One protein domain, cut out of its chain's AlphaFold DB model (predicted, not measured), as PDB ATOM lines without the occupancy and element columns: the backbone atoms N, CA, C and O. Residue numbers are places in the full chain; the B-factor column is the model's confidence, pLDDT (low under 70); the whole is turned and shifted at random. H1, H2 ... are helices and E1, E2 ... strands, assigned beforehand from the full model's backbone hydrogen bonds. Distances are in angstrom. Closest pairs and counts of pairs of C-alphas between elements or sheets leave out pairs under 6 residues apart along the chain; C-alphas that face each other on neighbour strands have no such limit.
ATOM      1  N   GLY A  30     -58.876  92.639  60.641       90.88
ATOM      2  CA  GLY A  30     -59.278  93.794  61.422       90.88
ATOM      3  C   GLY A  30     -60.740  94.176  61.212       90.88
ATOM      4  O   GLY A  30     -61.479  93.561  60.442       90.88
ATOM      5  N   VAL A  31     -61.160  95.237  61.895       91.75
ATOM      6  CA  VAL A  31     -62.549  95.704  61.867       91.75
ATOM      7  C   VAL A  31     -62.639  96.992  61.042       91.75
ATOM      8  O   VAL A  31     -61.935  97.961  61.337       91.75
ATOM      9  N   PRO A  32     -63.461  97.055  59.983       93.19
ATOM     10  CA  PRO A  32     -63.674  98.300  59.258       93.19
ATOM     11  C   PRO A  32     -64.516  99.266  60.103       93.19
ATOM     12  O   PRO A  32     -65.607  98.922  60.553       93.19
ATOM     13  N   VAL A  33     -64.031 100.492  60.286       94.50
ATOM     14  CA  VAL A  33     -64.691 101.553  61.057       94.50
ATOM     15  C   VAL A  33     -64.677 102.848  60.253       94.50
ATOM     16  O   VAL A  33     -63.646 103.254  59.717       94.50
ATOM     17  N   ALA A  34     -65.829 103.510  60.159       96.62
ATOM     18  CA  ALA A  34     -65.885 104.883  59.677       96.62
ATOM     19  C   ALA A  34     -65.611 105.838  60.841       96.62
ATOM     20  O   ALA A  34     -66.219 105.717  61.905       96.62
ATOM     21  N   LEU A  35     -64.703 106.781  60.619       96.44
ATOM     22  CA  LEU A  35     -64.316 107.799  61.582       96.44
ATOM     23  C   LEU A  35     -64.300 109.182  60.941       96.44
ATOM     24  O   LEU A  35     -64.101 109.306  59.734       96.44
ATOM     25  N   ALA A  36     -64.525 110.216  61.737       97.31
ATOM     26  CA  ALA A  36     -64.448 111.611  61.322       97.31
ATOM     27  C   ALA A  36     -63.956 112.464  62.490       97.31
ATOM     28  O   ALA A  36     -64.117 112.082  63.652       97.31
ATOM     29  N   MET A  37     -63.370 113.617  62.175       97.50
ATOM     30  CA  MET A  37     -63.066 114.637  63.173       97.50
ATOM     31  C   MET A  37     -63.581 115.992  62.709       97.50
ATOM     32  O   MET A  37     -63.570 116.270  61.514       97.50
ATOM     33  N   GLY A  38     -64.039 116.830  63.626       96.62
ATOM     34  CA  GLY A  38     -64.467 118.178  63.279       96.62
ATOM     35  C   GLY A  38     -64.940 118.992  64.467       96.62
ATOM     36  O   GLY A  38     -64.721 118.613  65.616       96.62
ATOM     37  N   ASN A  39     -65.576 120.126  64.187       95.62
ATOM     38  CA  ASN A  39     -66.027 121.080  65.207       95.62
ATOM     39  C   ASN A  39     -64.882 121.529  66.147       95.62
ATOM     40  O   ASN A  39     -64.986 121.367  67.378       95.62
ATOM     41  N   PRO A  40     -63.769 122.065  65.599       95.81
ATOM     42  CA  PRO A  40     -62.632 122.498  66.398       95.81
ATOM     43  C   PRO A  40     -63.047 123.604  67.374       95.81
ATOM     44  O   PRO A  40     -63.730 124.563  67.011       95.81
ATOM     45  N   LYS A  41     -62.641 123.464  68.636       95.50
ATOM     46  CA  LYS A  41     -62.916 124.431  69.699       95.50
ATOM     47  C   LYS A  41     -61.862 124.330  70.794       95.50
ATOM     48  O   LYS A  41     -61.584 123.231  71.278       95.50
ATOM     49  N   ASP A  42     -61.304 125.469  71.195       94.62
ATOM     50  CA  ASP A  42     -60.392 125.592  72.341       94.62
ATOM     51  C   ASP A  42     -59.207 124.601  72.288       94.62
ATOM     52  O   ASP A  42     -58.871 123.945  73.271       94.62
ATOM     53  N   GLY A  43     -58.599 124.428  71.106       94.44
ATOM     54  CA  GLY A  43     -57.477 123.500  70.896       94.44
ATOM     55  C   GLY A  43     -57.863 122.015  70.848       94.44
ATOM     56  O   GLY A  43     -56.991 121.153  70.739       94.44
ATOM     57  N   THR A  44     -59.156 121.694  70.879       96.88
ATOM     58  CA  THR A  44     -59.681 120.328  70.755       96.88
ATOM     59  C   THR A  44     -60.531 120.159  69.506       96.88
ATOM     60  O   THR A  44     -61.131 121.118  69.025       96.88
ATOM     61  N   VAL A  45     -60.658 118.924  69.031       97.44
ATOM     62  CA  VAL A  45     -61.540 118.540  67.926       97.44
ATOM     63  C   VAL A  45     -62.427 117.374  68.370       97.44
ATOM     64  O   VAL A  45     -62.009 116.533  69.172       97.44
ATOM     65  N   GLU A  46     -63.681 117.341  67.922       97.69
ATOM     66  CA  GLU A  46     -64.576 116.213  68.183       97.69
ATOM     67  C   GLU A  46     -64.160 115.028  67.317       97.69
ATOM     68  O   GLU A  46     -63.979 115.168  66.112       97.69
ATOM     69  N   PHE A  47     -64.014 113.861  67.932       98.00
ATOM     70  CA  PHE A  47     -63.744 112.585  67.284       98.00
ATOM     71  C   PHE A  47     -65.017 111.751  67.288       98.00
ATOM     72  O   PHE A  47     -65.642 111.588  68.335       98.00
ATOM     73  N   HIS A  48     -65.396 111.231  66.125       98.31
ATOM     74  CA  HIS A  48     -66.546 110.356  65.957       98.31
ATOM     75  C   HIS A  48     -66.089 109.051  65.307       98.31
ATOM     76  O   HIS A  48     -65.404 109.080  64.285       98.31
ATOM     77  N   ALA A  49     -66.523 107.916  65.849       97.88
ATOM     78  CA  ALA A  49     -66.348 106.596  65.250       97.88
ATOM     79  C   ALA A  49     -67.678 105.839  65.232       97.88
ATOM     80  O   ALA A  49     -68.449 105.902  66.185       97.88
ATOM     81  N   VAL A  50     -67.961 105.126  64.146       97.75
ATOM     82  CA  VAL A  50     -69.178 104.312  64.019       97.75
ATOM     83  C   VAL A  50     -69.106 103.087  64.927       97.75
ATOM     84  O   VAL A  50     -68.140 102.329  64.876       97.75
ATOM     85  N   VAL A  51     -70.184 102.847  65.675       96.69
ATOM     86  CA  VAL A  51     -70.488 101.542  66.266       96.69
ATOM     87  C   VAL A  51     -71.238 100.731  65.216       96.69
ATOM     88  O   VAL A  51     -72.420 100.958  64.945       96.69
ATOM     89  N   ALA A  52     -70.528  99.816  64.562       92.75
ATOM     90  CA  ALA A  52     -71.115  98.981  63.524       92.75
ATOM     91  C   ALA A  52     -71.972  97.867  64.141       92.75
ATOM     92  O   ALA A  52     -71.598  97.292  65.161       92.75
ATOM     93  N   MET A  53     -73.052  97.480  63.459       90.00
ATOM     94  CA  MET A  53     -73.908  96.353  63.862       90.00
ATOM     95  C   MET A  53     -73.121  95.056  64.116       90.00
ATOM     96  O   MET A  53     -73.478  94.285  64.994       90.00
ATOM     97  N   GLY A  54     -72.014  94.815  63.401       88.56
ATOM     98  CA  GLY A  54     -71.151  93.648  63.643       88.56
ATOM     99  C   GLY A  54     -70.493  93.629  65.034       88.56
ATOM    100  O   GLY A  54     -70.275  92.561  65.611       88.56
ATOM    101  N   MET A  55     -70.206  94.807  65.599       91.50
ATOM    102  CA  MET A  55     -69.632  94.936  66.943       91.50
ATOM    103  C   MET A  55     -70.674  94.574  68.007       91.50
ATOM    104  O   MET A  55     -70.390  93.795  68.914       91.50
ATOM    105  N   THR A  56     -71.902  95.073  67.857       91.62
ATOM    106  CA  THR A  56     -73.007  94.853  68.806       91.62
ATOM    107  C   THR A  56     -73.684  93.494  68.627       91.62
ATOM    108  O   THR A  56     -74.232  92.944  69.580       91.62
ATOM    109  N   SER A  57     -73.649  92.909  67.423       86.88
ATOM    110  CA  SER A  57     -74.161  91.558  67.174       86.88
ATOM    111  C   SER A  57     -73.321  90.497  67.866       86.88
ATOM    112  O   SER A  57     -73.841  89.442  68.220       86.88
ATOM    113  N   THR A  58     -72.028  90.779  68.040       82.12
ATOM    114  CA  THR A  58     -71.132  89.924  68.815       82.12
ATOM    115  C   THR A  58     -71.477  90.052  70.292       82.12
ATOM    116  O   THR A  58     -71.684  89.038  70.956       82.12
ATOM    117  N   GLU A  59     -71.600  91.290  70.787       87.25
ATOM    118  CA  GLU A  59     -71.874  91.584  72.195       87.25
ATOM    119  C   GLU A  59     -72.754  92.817  72.341       87.25
ATOM    120  O   GLU A  59     -72.338  93.940  72.065       87.25
ATOM    121  N   ARG A  60     -73.986  92.610  72.807       91.50
ATOM    122  CA  ARG A  60     -74.943  93.700  73.002       91.50
ATOM    123  C   ARG A  60     -74.677  94.450  74.310       91.50
ATOM    124  O   ARG A  60     -74.230  93.832  75.281       91.50
ATOM    125  N   PRO A  61     -75.018  95.748  74.382       94.44
ATOM    126  CA  PRO A  61     -75.055  96.464  75.652       94.44
ATOM    127  C   PRO A  61     -75.956  95.740  76.653       94.44
ATOM    128  O   PRO A  61     -76.959  95.122  76.295       94.44
ATOM    129  N   ARG A  62     -75.609  95.827  77.936       94.94
ATOM    130  CA  ARG A  62     -76.457  95.296  79.009       94.94
ATOM    131  C   ARG A  62     -77.731  96.137  79.126       94.94
ATOM    132  O   ARG A  62     -77.741  97.312  78.767       94.94
ATOM    133  N   MET A  63     -78.806  95.548  79.643       95.81
ATOM    134  CA  MET A  63     -80.043  96.275  79.941       95.81
ATOM    135  C   MET A  63     -80.168  96.510  81.444       95.81
ATOM    136  O   MET A  63     -79.872  95.638  82.258       95.81
ATOM    137  N   THR A  64     -80.652  97.689  81.811       95.25
ATOM    138  CA  THR A  64     -81.143  97.970  83.162       95.25
ATOM    139  C   THR A  64     -82.398  97.148  83.463       95.25
ATOM    140  O   THR A  64     -83.122  96.741  82.554       95.25
ATOM    141  N   LEU A  65     -82.740  97.005  84.748       92.62
ATOM    142  CA  LEU A  65     -84.003  96.386  85.184       92.62
ATOM    143  C   LEU A  65     -85.255  97.074  84.607       92.62
ATOM    144  O   LEU A  65     -86.315  96.465  84.539       92.62
ATOM    145  N   LYS A  66     -85.136  98.341  84.190       94.44
ATOM    146  CA  LYS A  66     -86.214  99.134  83.578       94.44
ATOM    147  C   LYS A  66     -86.242  99.043  82.045       94.44
ATOM    148  O   LYS A  66     -87.024  99.747  81.417       94.44
ATOM    149  N   GLY A  67     -85.379  98.227  81.436       92.12
ATOM    150  CA  GLY A  67     -85.344  98.002  79.989       92.12
ATOM    151  C   GLY A  67     -84.524  99.013  79.174       92.12
ATOM    152  O   GLY A  67     -84.507  98.930  77.951       92.12
ATOM    153  N   GLY A  68     -83.827  99.957  79.811       93.88
ATOM    154  CA  GLY A  68     -82.896 100.859  79.121       93.88
ATOM    155  C   GLY A  68     -81.542 100.198  78.854       93.88
ATOM    156  O   GLY A  68     -81.010  99.543  79.749       93.88
ATOM    157  N   TRP A  69     -80.979 100.386  77.658       95.31
ATOM    158  CA  TRP A  69     -79.644  99.901  77.288       95.31
ATOM    159  C   TRP A  69     -78.529 100.738  77.935       95.31
ATOM    160  O   TRP A  69     -78.569 101.968  77.911       95.31
ATOM    161  N   LEU A  70     -77.509 100.069  78.470       96.75
ATOM    162  CA  LEU A  70     -76.334 100.656  79.121       96.75
ATOM    163  C   LEU A  70     -75.224 100.930  78.099       96.75
ATOM    164  O   LEU A  70     -74.149 100.335  78.137       96.75
ATOM    165  N   TRP A  71     -75.510 101.814  77.146       97.06
ATOM    166  CA  TRP A  71     -74.607 102.093  76.029       97.06
ATOM    167  C   TRP A  71     -73.286 102.739  76.433       97.06
ATOM    168  O   TRP A  71     -72.252 102.375  75.885       97.06
ATOM    169  N   ASP A  72     -73.299 103.680  77.378       97.00
ATOM    170  CA  ASP A  72     -72.063 104.337  77.815       97.00
ATOM    171  C   ASP A  72     -71.138 103.363  78.561       97.00
ATOM    172  O   ASP A  72     -69.931 103.411  78.356       97.00
ATOM    173  N   GLU A  73     -71.688 102.440  79.361       96.56
ATOM    174  CA  GLU A  73     -70.906 101.353  79.977       96.56
ATOM    175  C   GLU A  73     -70.356 100.405  78.912       96.56
ATOM    176  O   GLU A  73     -69.191 100.030  78.952       96.56
ATOM    177  N   TRP A  74     -71.175 100.049  77.921       96.31
ATOM    178  CA  TRP A  74     -70.722  99.203  76.823       96.31
ATOM    179  C   TRP A  74     -69.597  99.871  76.021       96.31
ATOM    180  O   TRP A  74     -68.605  99.218  75.710       96.31
ATOM    181  N   VAL A  75     -69.696 101.175  75.742       97.31
ATOM    182  CA  VAL A  75     -68.610 101.942  75.115       97.31
ATOM    183  C   VAL A  75     -67.355 101.936  75.984       97.31
ATOM    184  O   VAL A  75     -66.268 101.746  75.451       97.31
ATOM    185  N   ASP A  76     -67.497 102.117  77.297       96.00
ATOM    186  CA  ASP A  76     -66.376 102.118  78.240       96.00
ATOM    187  C   ASP A  76     -65.633 100.772  78.279       96.00
ATOM    188  O   ASP A  76     -64.408 100.748  78.362       96.00
ATOM    189  N   GLU A  77     -66.378  99.669  78.174       95.00
ATOM    190  CA  GLU A  77     -65.853  98.299  78.152       95.00
ATOM    191  C   GLU A  77     -65.145  97.957  76.825       95.00
ATOM    192  O   GLU A  77     -64.166  97.211  76.831       95.00
ATOM    193  N   HIS A  78     -65.624  98.487  75.692       96.06
ATOM    194  CA  HIS A  78     -65.197  98.035  74.359       96.06
ATOM    195  C   HIS A  78     -64.312  99.028  73.608       96.06
ATOM    196  O   HIS A  78     -63.667  98.631  72.638       96.06
ATOM    197  N   PHE A  79     -64.264 100.297  74.019       97.44
ATOM    198  CA  PHE A  79     -63.446 101.317  73.371       97.44
ATOM    199  C   PHE A  79     -62.508 102.007  74.358       97.44
ATOM    200  O   PHE A  79     -62.888 102.434  75.451       97.44
ATOM    201  N   ASP A  80     -61.264 102.178  73.923       97.56
ATOM    202  CA  ASP A  80     -60.256 102.933  74.657       97.56
ATOM    203  C   ASP A  80     -59.583 103.908  73.694       97.56
ATOM    204  O   ASP A  80     -59.021 103.503  72.681       97.56
ATOM    205  N   LEU A  81     -59.675 105.204  73.980       98.44
ATOM    206  CA  LEU A  81     -58.985 106.240  73.221       98.44
ATOM    207  C   LEU A  81     -57.952 106.871  74.136       98.44
ATOM    208  O   LEU A  81     -58.307 107.395  75.190       98.44
ATOM    209  N   ARG A  82     -56.682 106.826  73.741       98.31
ATOM    210  CA  ARG A  82     -55.583 107.400  74.522       98.31
ATOM    211  C   ARG A  82     -54.818 108.433  73.727       98.31
ATOM    212  O   ARG A  82     -54.622 108.256  72.526       98.31
ATOM    213  N   ASP A  83     -54.393 109.497  74.395       97.25
ATOM    214  CA  ASP A  83     -53.498 110.492  73.806       97.25
ATOM    215  C   ASP A  83     -52.027 110.037  73.857       97.25
ATOM    216  O   ASP A  83     -51.696 108.953  74.346       97.25
ATOM    217  N   ALA A  84     -51.124 110.871  73.340       95.56
ATOM    218  CA  ALA A  84     -49.697 110.565  73.272       95.56
ATOM    219  C   ALA A  84     -49.035 110.353  74.649       95.56
ATOM    220  O   ALA A  84     -47.976 109.731  74.716       95.56
ATOM    221  N   SER A  85     -49.638 110.853  75.733       96.06
ATOM    222  CA  SER A  85     -49.167 110.642  77.109       96.06
ATOM    223  C   SER A  85     -49.697 109.346  77.734       96.06
ATOM    224  O   SER A  85     -49.274 108.964  78.823       96.06
ATOM    225  N   GLY A  86     -50.611 108.652  77.046       96.56
ATOM    226  CA  GLY A  86     -51.321 107.482  77.557       96.56
ATOM    227  C   GLY A  86     -52.555 107.832  78.393       96.56
ATOM    228  O   GLY A  86     -53.213 106.913  78.898       96.56
ATOM    229  N   GLU A  87     -52.887 109.120  78.525       97.25
ATOM    230  CA  GLU A  87     -54.099 109.591  79.193       97.25
ATOM    231  C   GLU A  87     -55.333 109.152  78.402       97.25
ATOM    232  O   GLU A  87     -55.370 109.235  77.172       97.25
ATOM    233  N   ARG A  88     -56.353 108.670  79.116       97.75
ATOM    234  CA  ARG A  88     -57.605 108.228  78.508       97.75
ATOM    235  C   ARG A  88     -58.481 109.426  78.155       97.75
ATOM    236  O   ARG A  88     -58.812 110.234  79.017       97.75
ATOM    237  N   VAL A  89     -58.930 109.477  76.910       97.81
ATOM    238  CA  VAL A  89     -59.926 110.427  76.426       97.81
ATOM    239  C   VAL A  89     -61.322 109.864  76.711       97.81
ATOM    240  O   VAL A  89     -61.634 108.763  76.251       97.81
ATOM    241  N   PRO A  90     -62.190 110.586  77.443       97.69
ATOM    242  CA  PRO A  90     -63.549 110.132  77.697       97.69
ATOM    243  C   PRO A  90     -64.347 109.963  76.402       97.69
ATOM    244  O   PRO A  90     -64.424 110.877  75.577       97.69
ATOM    245  N   LEU A  91     -64.985 108.803  76.270       98.38
ATOM    246  CA  LEU A  91     -65.864 108.460  75.161       98.38
ATOM    247  C   LEU A  91     -67.310 108.329  75.645       98.38
ATOM    248  O   LEU A  91     -67.574 107.926  76.781       98.38
ATOM    249  N   ARG A  92     -68.259 108.683  74.779       98.12
ATOM    250  CA  ARG A  92     -69.699 108.549  75.016       98.12
ATOM    251  C   ARG A  92     -70.393 107.973  73.800       98.12
ATOM    252  O   ARG A  92     -69.993 108.242  72.669       98.12
ATOM    253  N   PHE A  93     -71.475 107.249  74.039       98.25
ATOM    254  CA  PHE A  93     -72.349 106.787  72.977       98.25
ATOM    255  C   PHE A  93     -73.342 107.877  72.562       98.25
ATOM    256  O   PHE A  93     -73.938 108.555  73.407       98.25
ATOM    257  N   ARG A  94     -73.585 108.022  71.260       98.12
ATOM    258  CA  ARG A  94     -74.708 108.789  70.706       98.12
ATOM    259  C   ARG A  94     -75.351 108.025  69.562       98.12
ATOM    260  O   ARG A  94     -74.666 107.369  68.789       98.12
ATOM    261  N   ILE A  95     -76.665 108.171  69.422       96.56
ATOM    262  CA  ILE A  95     -77.418 107.512  68.348       96.56
ATOM    263  C   ILE A  95     -77.118 108.114  66.967       96.56
ATOM    264  O   ILE A  95     -77.246 107.442  65.954       96.56
ATOM    265  N   SER A  96     -76.686 109.375  66.926       96.44
ATOM    266  CA  SER A  96     -76.446 110.131  65.698       96.44
ATOM    267  C   SER A  96     -75.106 110.853  65.740       96.44
ATOM    268  O   SER A  96     -74.634 111.255  66.806       96.44
ATOM    269  N   SER A  97     -74.539 111.091  64.561       97.44
ATOM    270  CA  SER A  97     -73.300 111.838  64.374       97.44
ATOM    271  C   SER A  97     -73.534 113.065  63.501       97.44
ATOM    272  O   SER A  97     -74.108 112.965  62.422       97.44
ATOM    273  N   GLY A  98     -73.039 114.223  63.944       96.38
ATOM    274  CA  GLY A  98     -72.998 115.434  63.115       96.38
ATOM    275  C   GLY A  98     -71.905 115.406  62.039       96.38
ATOM    276  O   GLY A  98     -71.942 116.214  61.119       96.38
ATOM    277  N   LEU A  99     -70.941 114.480  62.135       96.69
ATOM    278  CA  LEU A  99     -69.767 114.407  61.252       96.69
ATOM    279  C   LEU A  99     -69.803 113.220  60.278       96.69
ATOM    280  O   LEU A  99     -69.115 113.217  59.257       96.69
ATOM    281  N   ILE A 100     -70.587 112.189  60.598       96.75
ATOM    282  CA  ILE A 100     -70.696 110.956  59.817       96.75
ATOM    283  C   ILE A 100     -72.165 110.773  59.444       96.75
ATOM    284  O   ILE A 100     -72.965 110.435  60.312       96.75
ATOM    285  N   PRO A 101     -72.537 110.972  58.170       94.31
ATOM    286  CA  PRO A 101     -73.878 110.647  57.706       94.31
ATOM    287  C   PRO A 101     -74.116 109.132  57.739       94.31
ATOM    288  O   PRO A 101     -73.297 108.380  57.204       94.31
ATOM    289  N   ASP A 102     -75.260 108.689  58.265       93.06
ATOM    290  CA  ASP A 102     -75.589 107.262  58.447       93.06
ATOM    291  C   ASP A 102     -75.436 106.443  57.153       93.06
ATOM    292  O   ASP A 102     -74.795 105.395  57.136       93.06
ATOM    293  N   HIS A 103     -75.915 106.967  56.019       89.88
ATOM    294  CA  HIS A 103     -75.801 106.306  54.709       89.88
ATOM    295  C   HIS A 103     -74.350 106.126  54.220       89.88
ATOM    296  O   HIS A 103     -74.094 105.337  53.311       89.88
ATOM    297  N   LYS A 104     -73.382 106.844  54.807       89.19
ATOM    298  CA  LYS A 104     -71.948 106.723  54.502       89.19
ATOM    299  C   LYS A 104     -71.189 105.871  55.518       89.19
ATOM    300  O   LYS A 104     -70.038 105.528  55.238       89.19
ATOM    301  N   ALA A 105     -71.817 105.461  56.623       87.88
ATOM    302  CA  ALA A 105     -71.198 104.698  57.709       87.88
ATOM    303  C   ALA A 105     -70.745 103.280  57.305       87.88
ATOM    304  O   ALA A 105     -69.855 102.720  57.937       87.88
ATOM    305  N   GLY A 106     -71.293 102.706  56.224       79.31
ATOM    306  CA  GLY A 106     -70.922 101.351  55.768       79.31
ATOM    307  C   GLY A 106     -71.875 100.246  56.140       79.31
ATOM    308  O   GLY A 106     -71.489  99.085  56.090       79.31
ATOM    309  N   GLY A 107     -73.095 100.624  56.482       82.06
ATOM    310  CA  GLY A 107     -74.176  99.769  56.920       82.06
ATOM    311  C   GLY A 107     -75.164 100.632  57.692       82.06
ATOM    312  O   GLY A 107     -75.090 101.860  57.627       82.06
ATOM    313  N   THR A 108     -76.050  99.991  58.445       87.12
ATOM    314  CA  THR A 108     -76.864 100.696  59.440       87.12
ATOM    315  C   THR A 108     -76.026 100.822  60.715       87.12
ATOM    316  O   THR A 108     -75.683  99.786  61.293       87.12
ATOM    317  N   PRO A 109     -75.604 102.036  61.115       93.94
ATOM    318  CA  PRO A 109     -74.896 102.220  62.374       93.94
ATOM    319  C   PRO A 109     -75.848 101.939  63.540       93.94
ATOM    320  O   PRO A 109     -77.012 102.324  63.502       93.94
ATOM    321  N   GLU A 110     -75.341 101.295  64.588       95.19
ATOM    322  CA  GLU A 110     -76.061 101.197  65.869       95.19
ATOM    323  C   GLU A 110     -75.968 102.513  66.640       95.19
ATOM    324  O   GLU A 110     -76.829 102.855  67.444       95.19
ATOM    325  N   GLY A 111     -74.904 103.264  66.369       97.19
ATOM    326  CA  GLY A 111     -74.660 104.595  66.879       97.19
ATOM    327  C   GLY A 111     -73.203 104.970  66.672       97.19
ATOM    328  O   GLY A 111     -72.523 104.471  65.768       97.19
ATOM    329  N   TYR A 112     -72.724 105.860  67.527       98.38
ATOM    330  CA  TYR A 112     -71.437 106.510  67.386       98.38
ATOM    331  C   TYR A 112     -70.759 106.660  68.735       98.38
ATOM    332  O   TYR A 112     -71.386 107.030  69.730       98.38
ATOM    333  N   VAL A 113     -69.459 106.413  68.739       98.25
ATOM    334  CA  VAL A 113     -68.563 106.712  69.844       98.25
ATOM    335  C   VAL A 113     -68.010 108.110  69.623       98.25
ATOM    336  O   VAL A 113     -67.450 108.385  68.561       98.25
ATOM    337  N   ILE A 114     -68.199 108.996  70.597       98.44
ATOM    338  CA  ILE A 114     -67.832 110.409  70.488       98.44
ATOM    339  C   ILE A 114     -66.952 110.818  71.663       98.44
ATOM    340  O   ILE A 114     -67.262 110.507  72.813       98.44
ATOM    341  N   GLY A 115     -65.883 111.556  71.374       97.56
ATOM    342  CA  GLY A 115     -65.006 112.179  72.368       97.56
ATOM    343  C   GLY A 115     -64.416 113.493  71.858       97.56
ATOM    344  O   GLY A 115     -64.546 113.815  70.679       97.56
ATOM    345  N   ARG A 116     -63.756 114.261  72.731       97.50
ATOM    346  CA  ARG A 116     -62.943 115.422  72.324       97.50
ATOM    347  C   ARG A 116     -61.471 115.099  72.505       97.50
ATOM    348  O   ARG A 116     -61.063 114.724  73.597       97.50
ATOM    349  N   VAL A 117     -60.687 115.281  71.450       97.19
ATOM    350  CA  VAL A 117     -59.243 115.028  71.445       97.19
ATOM    351  C   VAL A 117     -58.471 116.334  71.301       97.19
ATOM    352  O   VAL A 117     -58.953 117.269  70.662       97.19
ATOM    353  N   LYS A 118     -57.269 116.418  71.885       96.56
ATOM    354  CA  LYS A 118     -56.356 117.555  71.663       96.56
ATOM    355  C   LYS A 118     -55.956 117.576  70.188       96.56
ATOM    356  O   LYS A 118     -55.712 116.513  69.626       96.56
ATOM    357  N   SER A 119     -55.905 118.741  69.558       95.94
ATOM    358  CA  SER A 119     -55.539 118.874  68.138       95.94
ATOM    359  C   SER A 119     -54.031 118.698  67.931       95.94
ATOM    360  O   SER A 119     -53.257 118.990  68.843       95.94
ATOM    361  N   GLY A 120     -53.610 118.180  66.776       94.44
ATOM    362  CA  GLY A 120     -52.194 117.992  66.442       94.44
ATOM    363  C   GLY A 120     -51.475 116.906  67.257       94.44
ATOM    364  O   GLY A 120     -50.248 116.819  67.230       94.44
ATOM    365  N   VAL A 121     -52.213 116.066  67.991       95.75
ATOM    366  CA  VAL A 121     -51.661 115.063  68.915       95.75
ATOM    367  C   VAL A 121     -51.919 113.652  68.387       95.75
ATOM    368  O   VAL A 121     -52.956 113.355  67.789       95.75
ATOM    369  N   LYS A 122     -50.953 112.757  68.601       97.62
ATOM    370  CA  LYS A 122     -51.087 111.333  68.284       97.62
ATOM    371  C   LYS A 122     -52.027 110.653  69.282       97.62
ATOM    372  O   LYS A 122     -51.889 110.854  70.484       97.62
ATOM    373  N   HIS A 123     -52.925 109.819  68.779       97.88
ATOM    374  CA  HIS A 123     -53.876 109.046  69.559       97.88
ATOM    375  C   HIS A 123     -53.882 107.582  69.124       97.88
ATOM    376  O   HIS A 123     -53.707 107.276  67.940       97.88
ATOM    377  N   ASP A 124     -54.146 106.703  70.085       98.00
ATOM    378  CA  ASP A 124     -54.432 105.291  69.862       98.00
ATOM    379  C   ASP A 124     -55.911 105.041  70.169       98.00
ATOM    380  O   ASP A 124     -56.350 105.222  71.305       98.00
ATOM    381  N   PHE A 125     -56.679 104.656  69.147       98.06
ATOM    382  CA  PHE A 125     -58.074 104.243  69.269       98.06
ATOM    383  C   PHE A 125     -58.169 102.725  69.205       98.06
ATOM    384  O   PHE A 125     -57.866 102.121  68.172       98.06
ATOM    385  N   ASP A 126     -58.611 102.131  70.305       97.12
ATOM    386  CA  ASP A 126     -58.745 100.697  70.459       97.12
ATOM    387  C   ASP A 126     -60.205 100.250  70.451       97.12
ATOM    388  O   ASP A 126     -61.077 100.907  71.019       97.12
ATOM    389  N   TYR A 127     -60.433  99.076  69.865       95.69
ATOM    390  CA  TYR A 127     -61.635  98.271  70.044       95.69
ATOM    391  C   TYR A 127     -61.262  96.938  70.690       95.69
ATOM    392  O   TYR A 127     -60.296  96.284  70.284       95.69
ATOM    393  N   ILE A 128     -62.037  96.538  71.689       94.12
ATOM    394  CA  ILE A 128     -61.808  95.352  72.506       94.12
ATOM    395  C   ILE A 128     -63.123  94.563  72.535       94.12
ATOM    396  O   ILE A 128     -64.012  94.902  73.313       94.12
ATOM    397  N   PRO A 129     -63.307  93.534  71.689       90.25
ATOM    398  CA  PRO A 129     -64.408  92.597  71.874       90.25
ATOM    399  C   PRO A 129     -64.192  91.820  73.175       90.25
ATOM    400  O   PRO A 129     -63.163  91.167  73.361       90.25
ATOM    401  N   ARG A 130     -65.171  91.831  74.071       78.88
ATOM    402  CA  ARG A 130     -65.101  91.126  75.351       78.88
ATOM    403  C   ARG A 130     -65.060  89.603  75.173       78.88
ATOM    404  O   ARG A 130     -64.402  88.919  75.953       78.88
ATOM    405  N   ARG A 131     -65.632  89.049  74.098       73.50
ATOM    406  CA  ARG A 131     -65.605  87.598  73.812       73.50
ATOM    407  C   ARG A 131     -64.176  87.078  73.701       73.50
ATOM    408  O   ARG A 131     -63.920  85.895  73.918       73.50
ATOM    409  N   ASN A 132     -63.255  87.967  73.350       68.19
ATOM    410  CA  ASN A 132     -61.845  87.686  73.293       68.19
ATOM    411  C   ASN A 132     -61.071  88.892  73.831       68.19
ATOM    412  O   ASN A 132     -60.420  89.584  73.061       68.19
ATOM    413  N   GLU A 133     -61.101  89.126  75.150       68.88
ATOM    414  CA  GLU A 133     -60.349  90.226  75.795       68.88
ATOM    415  C   GLU A 133     -58.842  90.207  75.459       68.88
ATOM    416  O   GLU A 133     -58.143  91.214  75.586       68.88
ATOM    417  N   SER A 134     -58.322  89.060  75.004       74.38
ATOM    418  CA  SER A 134     -56.943  88.929  74.531       74.38
ATOM    419  C   SER A 134     -56.693  89.563  73.154       74.38
ATOM    420  O   SER A 134     -55.543  89.861  72.825       74.38
ATOM    421  N   GLN A 135     -57.753  89.796  72.379       87.38
ATOM    422  CA  GLN A 135     -57.739  90.386  71.049       87.38
ATOM    423  C   GLN A 135     -58.141  91.853  71.139       87.38
ATOM    424  O   GLN A 135     -59.292  92.207  71.371       87.38
ATOM    425  N   ARG A 136     -57.156  92.723  70.937       93.00
ATOM    426  CA  ARG A 136     -57.334  94.169  70.848       93.00
ATOM    427  C   ARG A 136     -57.093  94.587  69.411       93.00
ATOM    428  O   ARG A 136     -56.139  94.115  68.799       93.00
ATOM    429  N   TYR A 137     -57.910  95.492  68.898       95.44
ATOM    430  CA  TYR A 137     -57.690  96.128  67.607       95.44
ATOM    431  C   TYR A 137     -57.314  97.576  67.838       95.44
ATOM    432  O   TYR A 137     -57.977  98.230  68.632       95.44
ATOM    433  N   ARG A 138     -56.301  98.079  67.137       97.00
ATOM    434  CA  ARG A 138     -55.822  99.454  67.274       97.00
ATOM    435  C   ARG A 138     -55.813 100.173  65.939       97.00
ATOM    436  O   ARG A 138     -55.418  99.620  64.907       97.00
ATOM    437  N   TYR A 139     -56.196 101.439  65.981       97.44
ATOM    438  CA  TYR A 139     -55.901 102.410  64.945       97.44
ATOM    439  C   TYR A 139     -55.236 103.636  65.558       97.44
ATOM    440  O   TYR A 139     -55.795 104.310  66.420       97.44
ATOM    441  N   THR A 140     -54.033 103.921  65.080       97.06
ATOM    442  CA  THR A 140     -53.252 105.076  65.502       97.06
ATOM    443  C   THR A 140     -53.423 106.199  64.490       97.06
ATOM    444  O   THR A 140     -53.254 105.988  63.286       97.06
ATOM    445  N   PHE A 141     -53.717 107.402  64.969       95.56
ATOM    446  CA  PHE A 141     -53.872 108.587  64.129       95.56
ATOM    447  C   PHE A 141     -53.329 109.833  64.816       95.56
ATOM    448  O   PHE A 141     -53.161 109.858  66.030       95.56
ATOM    449  N   THR A 142     -53.075 110.880  64.040       96.19
ATOM    450  CA  THR A 142     -52.844 112.226  64.573       96.19
ATOM    451  C   THR A 142     -54.110 113.034  64.341       96.19
ATOM    452  O   THR A 142     -54.633 113.042  63.224       96.19
ATOM    453  N   SER A 143     -54.635 113.661  65.390       93.94
ATOM    454  CA  SER A 143     -55.786 114.555  65.277       93.94
ATOM    455  C   SER A 143     -55.424 115.760  64.409       93.94
ATOM    456  O   SER A 143     -54.342 116.330  64.540       93.94
ATOM    457  N   ALA A 144     -56.314 116.131  63.494       87.38
ATOM    458  CA  ALA A 144     -56.118 117.317  62.672       87.38
ATOM    459  C   ALA A 144     -56.381 118.590  63.493       87.38
ATOM    460  O   ALA A 144     -57.152 118.562  64.452       87.38
ATOM    461  N   ASP A 145     -55.788 119.709  63.075       84.38
ATOM    462  CA  ASP A 145     -56.070 121.038  63.644       84.38
ATOM    463  C   ASP A 145     -57.434 121.605  63.210       84.38
ATOM    464  O   ASP A 145     -57.860 122.663  63.668       84.38
ATOM    465  N   GLY A 146     -58.142 120.889  62.335       86.38
ATOM    466  CA  GLY A 146     -59.465 121.241  61.839       86.38
ATOM    467  C   GLY A 146     -60.259 120.006  61.428       86.38
ATOM    468  O   GLY A 146     -60.001 118.894  61.894       86.38
ATOM    469  N   ASP A 147     -61.232 120.201  60.543       90.56
ATOM    470  CA  ASP A 147     -62.116 119.121  60.117       90.56
ATOM    471  C   ASP A 147     -61.359 118.060  59.308       90.56
ATOM    472  O   ASP A 147     -60.672 118.343  58.323       90.56
ATOM    473  N   MET A 148     -61.539 116.805  59.700       91.50
ATOM    474  CA  MET A 148     -61.178 115.642  58.910       91.50
ATOM    475  C   MET A 148     -62.471 114.995  58.405       91.50
ATOM    476  O   MET A 148     -63.229 114.436  59.210       91.50
ATOM    477  N   PRO A 149     -62.722 115.011  57.082       92.44
ATOM    478  CA  PRO A 149     -63.909 114.380  56.534       92.44
ATOM    479  C   PRO A 149     -63.917 112.889  56.865       92.44
ATOM    480  O   PRO A 149     -62.872 112.268  57.077       92.44
ATOM    481  N   MET A 150     -65.117 112.310  56.871       94.12
ATOM    482  CA  MET A 150     -65.296 110.894  57.152       94.12
ATOM    483  C   MET A 150     -64.355 110.029  56.301       94.12
ATOM    484  O   MET A 150     -64.368 110.090  55.069       94.12
ATOM    485  N   LYS A 151     -63.602 109.156  56.968       94.00
ATOM    486  CA  LYS A 151     -62.740 108.152  56.354       94.00
ATOM    487  C   LYS A 151     -63.073 106.775  56.907       94.00
ATOM    488  O   LYS A 151     -63.336 106.606  58.093       94.00
ATOM    489  N   ARG A 152     -63.024 105.774  56.033       94.06
ATOM    490  CA  ARG A 152     -63.044 104.368  56.439       94.06
ATOM    491  C   ARG A 152     -61.631 103.914  56.717       94.06
ATOM    492  O   ARG A 152     -60.742 104.089  55.882       94.06
ATOM    493  N   VAL A 153     -61.446 103.330  57.882       93.88
ATOM    494  CA  VAL A 153     -60.188 102.725  58.293       93.88
ATOM    495  C   VAL A 153     -60.450 101.291  58.698       93.88
ATOM    496  O   VAL A 153     -61.574 100.929  59.033       93.88
ATOM    497  N   THR A 154     -59.403 100.484  58.694       94.31
ATOM    498  CA  THR A 154     -59.444  99.162  59.304       94.31
ATOM    499  C   THR A 154     -58.629  99.228  60.583       94.31
ATOM    500  O   THR A 154     -57.422  99.475  60.519       94.31
ATOM    501  N   ILE A 155     -59.279  99.042  61.732       94.44
ATOM    502  CA  ILE A 155     -58.578  98.880  63.007       94.44
ATOM    503  C   ILE A 155     -57.988  97.470  63.027       94.44
ATOM    504  O   ILE A 155     -58.696  96.489  62.797       94.44
ATOM    505  N   LYS A 156     -56.670  97.365  63.200       94.69
ATOM    506  CA  LYS A 156     -55.938  96.107  62.996       94.69
ATOM    507  C   LYS A 156     -55.681  95.401  64.319       94.69
ATOM    508  O   LYS A 156     -55.522  96.098  65.319       94.69
ATOM    509  N   PRO A 157     -55.571  94.065  64.336       92.69
ATOM    510  CA  PRO A 157     -55.191  93.338  65.539       92.69
ATOM    511  C   PRO A 157     -53.848  93.839  66.077       92.69
ATOM    512  O   PRO A 157     -52.901  94.049  65.317       92.69
ATOM    513  N   VAL A 158     -53.762  94.025  67.389       91.31
ATOM    514  CA  VAL A 158     -52.510  94.290  68.092       91.31
ATOM    515  C   VAL A 158     -51.821  92.948  68.286       91.31
ATOM    516  O   VAL A 158     -52.218  92.153  69.139       91.31
TER     517      VAL A 158
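Overview. This is residues 30 to 158 of the 160 residues of an uncharacterized protein of Phycisphaerae bacterium (UniProt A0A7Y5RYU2). One antiparallel sheet of eight strands curls like part of a barrel and folds back on itself, E3, E6 and E7 facing E1, E2, E5 and E4, with E8 as the hinge and a gap left between the edge strands E3 and E4. The short helix H2 packs across the sheet by E4, H1 sits at the end of E2, and the link between the helices reaches far out. The printed part has 129 residues, with two named helices and eight named strands in the chain order E1 E2 H1 H2 E3 E4 E5 E6 E7 E8; the sheet's order is E3 E6 E7 E8 E1 E2 E5 E4, and the class is mostly strand, with strands holding 60 of the 74 residues in named elements. It is compact, with a radius of gyration of the C-alphas of 14.1 A and spans of 41 by 30 by 26 A.

Along the chain. Find C-alpha 31 at (-62.549, 95.704, 61.867); from there E1, residues 31 to 41, runs 29.8 A. E2 is residues 44 to 52, 25.3 A, and E5 is residues 109 to 118, 25.8 A. Look for E4 at residues 92 to 94, E3 at 79 to 83, E6 at 122 to 127 and E7 at 137 to 142. E8, residues 148 to 157, spans 24.0 A and ends at C-alpha 157 (-55.191, 93.338, 65.539). H1 is residues 53 to 58; H2, residues 71 to 78, begins at C-alpha 71 (-74.607, 102.093, 76.029).

Arrangement. Begin at the hairpin of E1 and E2, where N 36 and O 48 are 2.9 A apart, within hydrogen-bond range. Beside E2 is E5, with N 47 and O 115 at 2.8 A, then edge strand E4, with N 94 and O 112 at 2.9 A. On the other side of E1 is E8, with N 33 and O 153 at 2.8 A. E8 bends by 62 degrees at residue 151; its residues 148 to 155 pair with E1 and 156 to 157 with E7, where N 138 and O 156 are 2.8 A apart. E6, E7 and E8 form a meander, each strand the antiparallel neighbour of the one before; N 125 and O 139 join E6 to E7 at 2.9 A. Edge strand E3 follows, with N 82 and O 124 at 2.9 A. H2 is on the sheet at a height of 7.3 A, over E5 and only just not over E3, on which 2 of its C-alphas fall; it runs across the strands, at 75 degrees to E5 on the local plane. Its closest C-alphas to E4 are those of Asp 72 and Phe 93, 5.4 A. H1 is on the sheet but over none of its strands; its closest C-alphas to E5 are those of Met 53 and Glu 110, 5.7 A. In H1 and H2 every O i to N i+4 pair is within hydrogen-bond range.

Size, cuts and confidence. The two C-alphas farthest apart, Leu 65 and Asp 145, are 43.0 A apart. The printed part has no cut. The long links are H1 to H2, residues 59 to 70, and E4 to E5, residues 95 to 108. Mean pLDDT of the printed part is 93.7; look for values under 70 at residues 132 to 133.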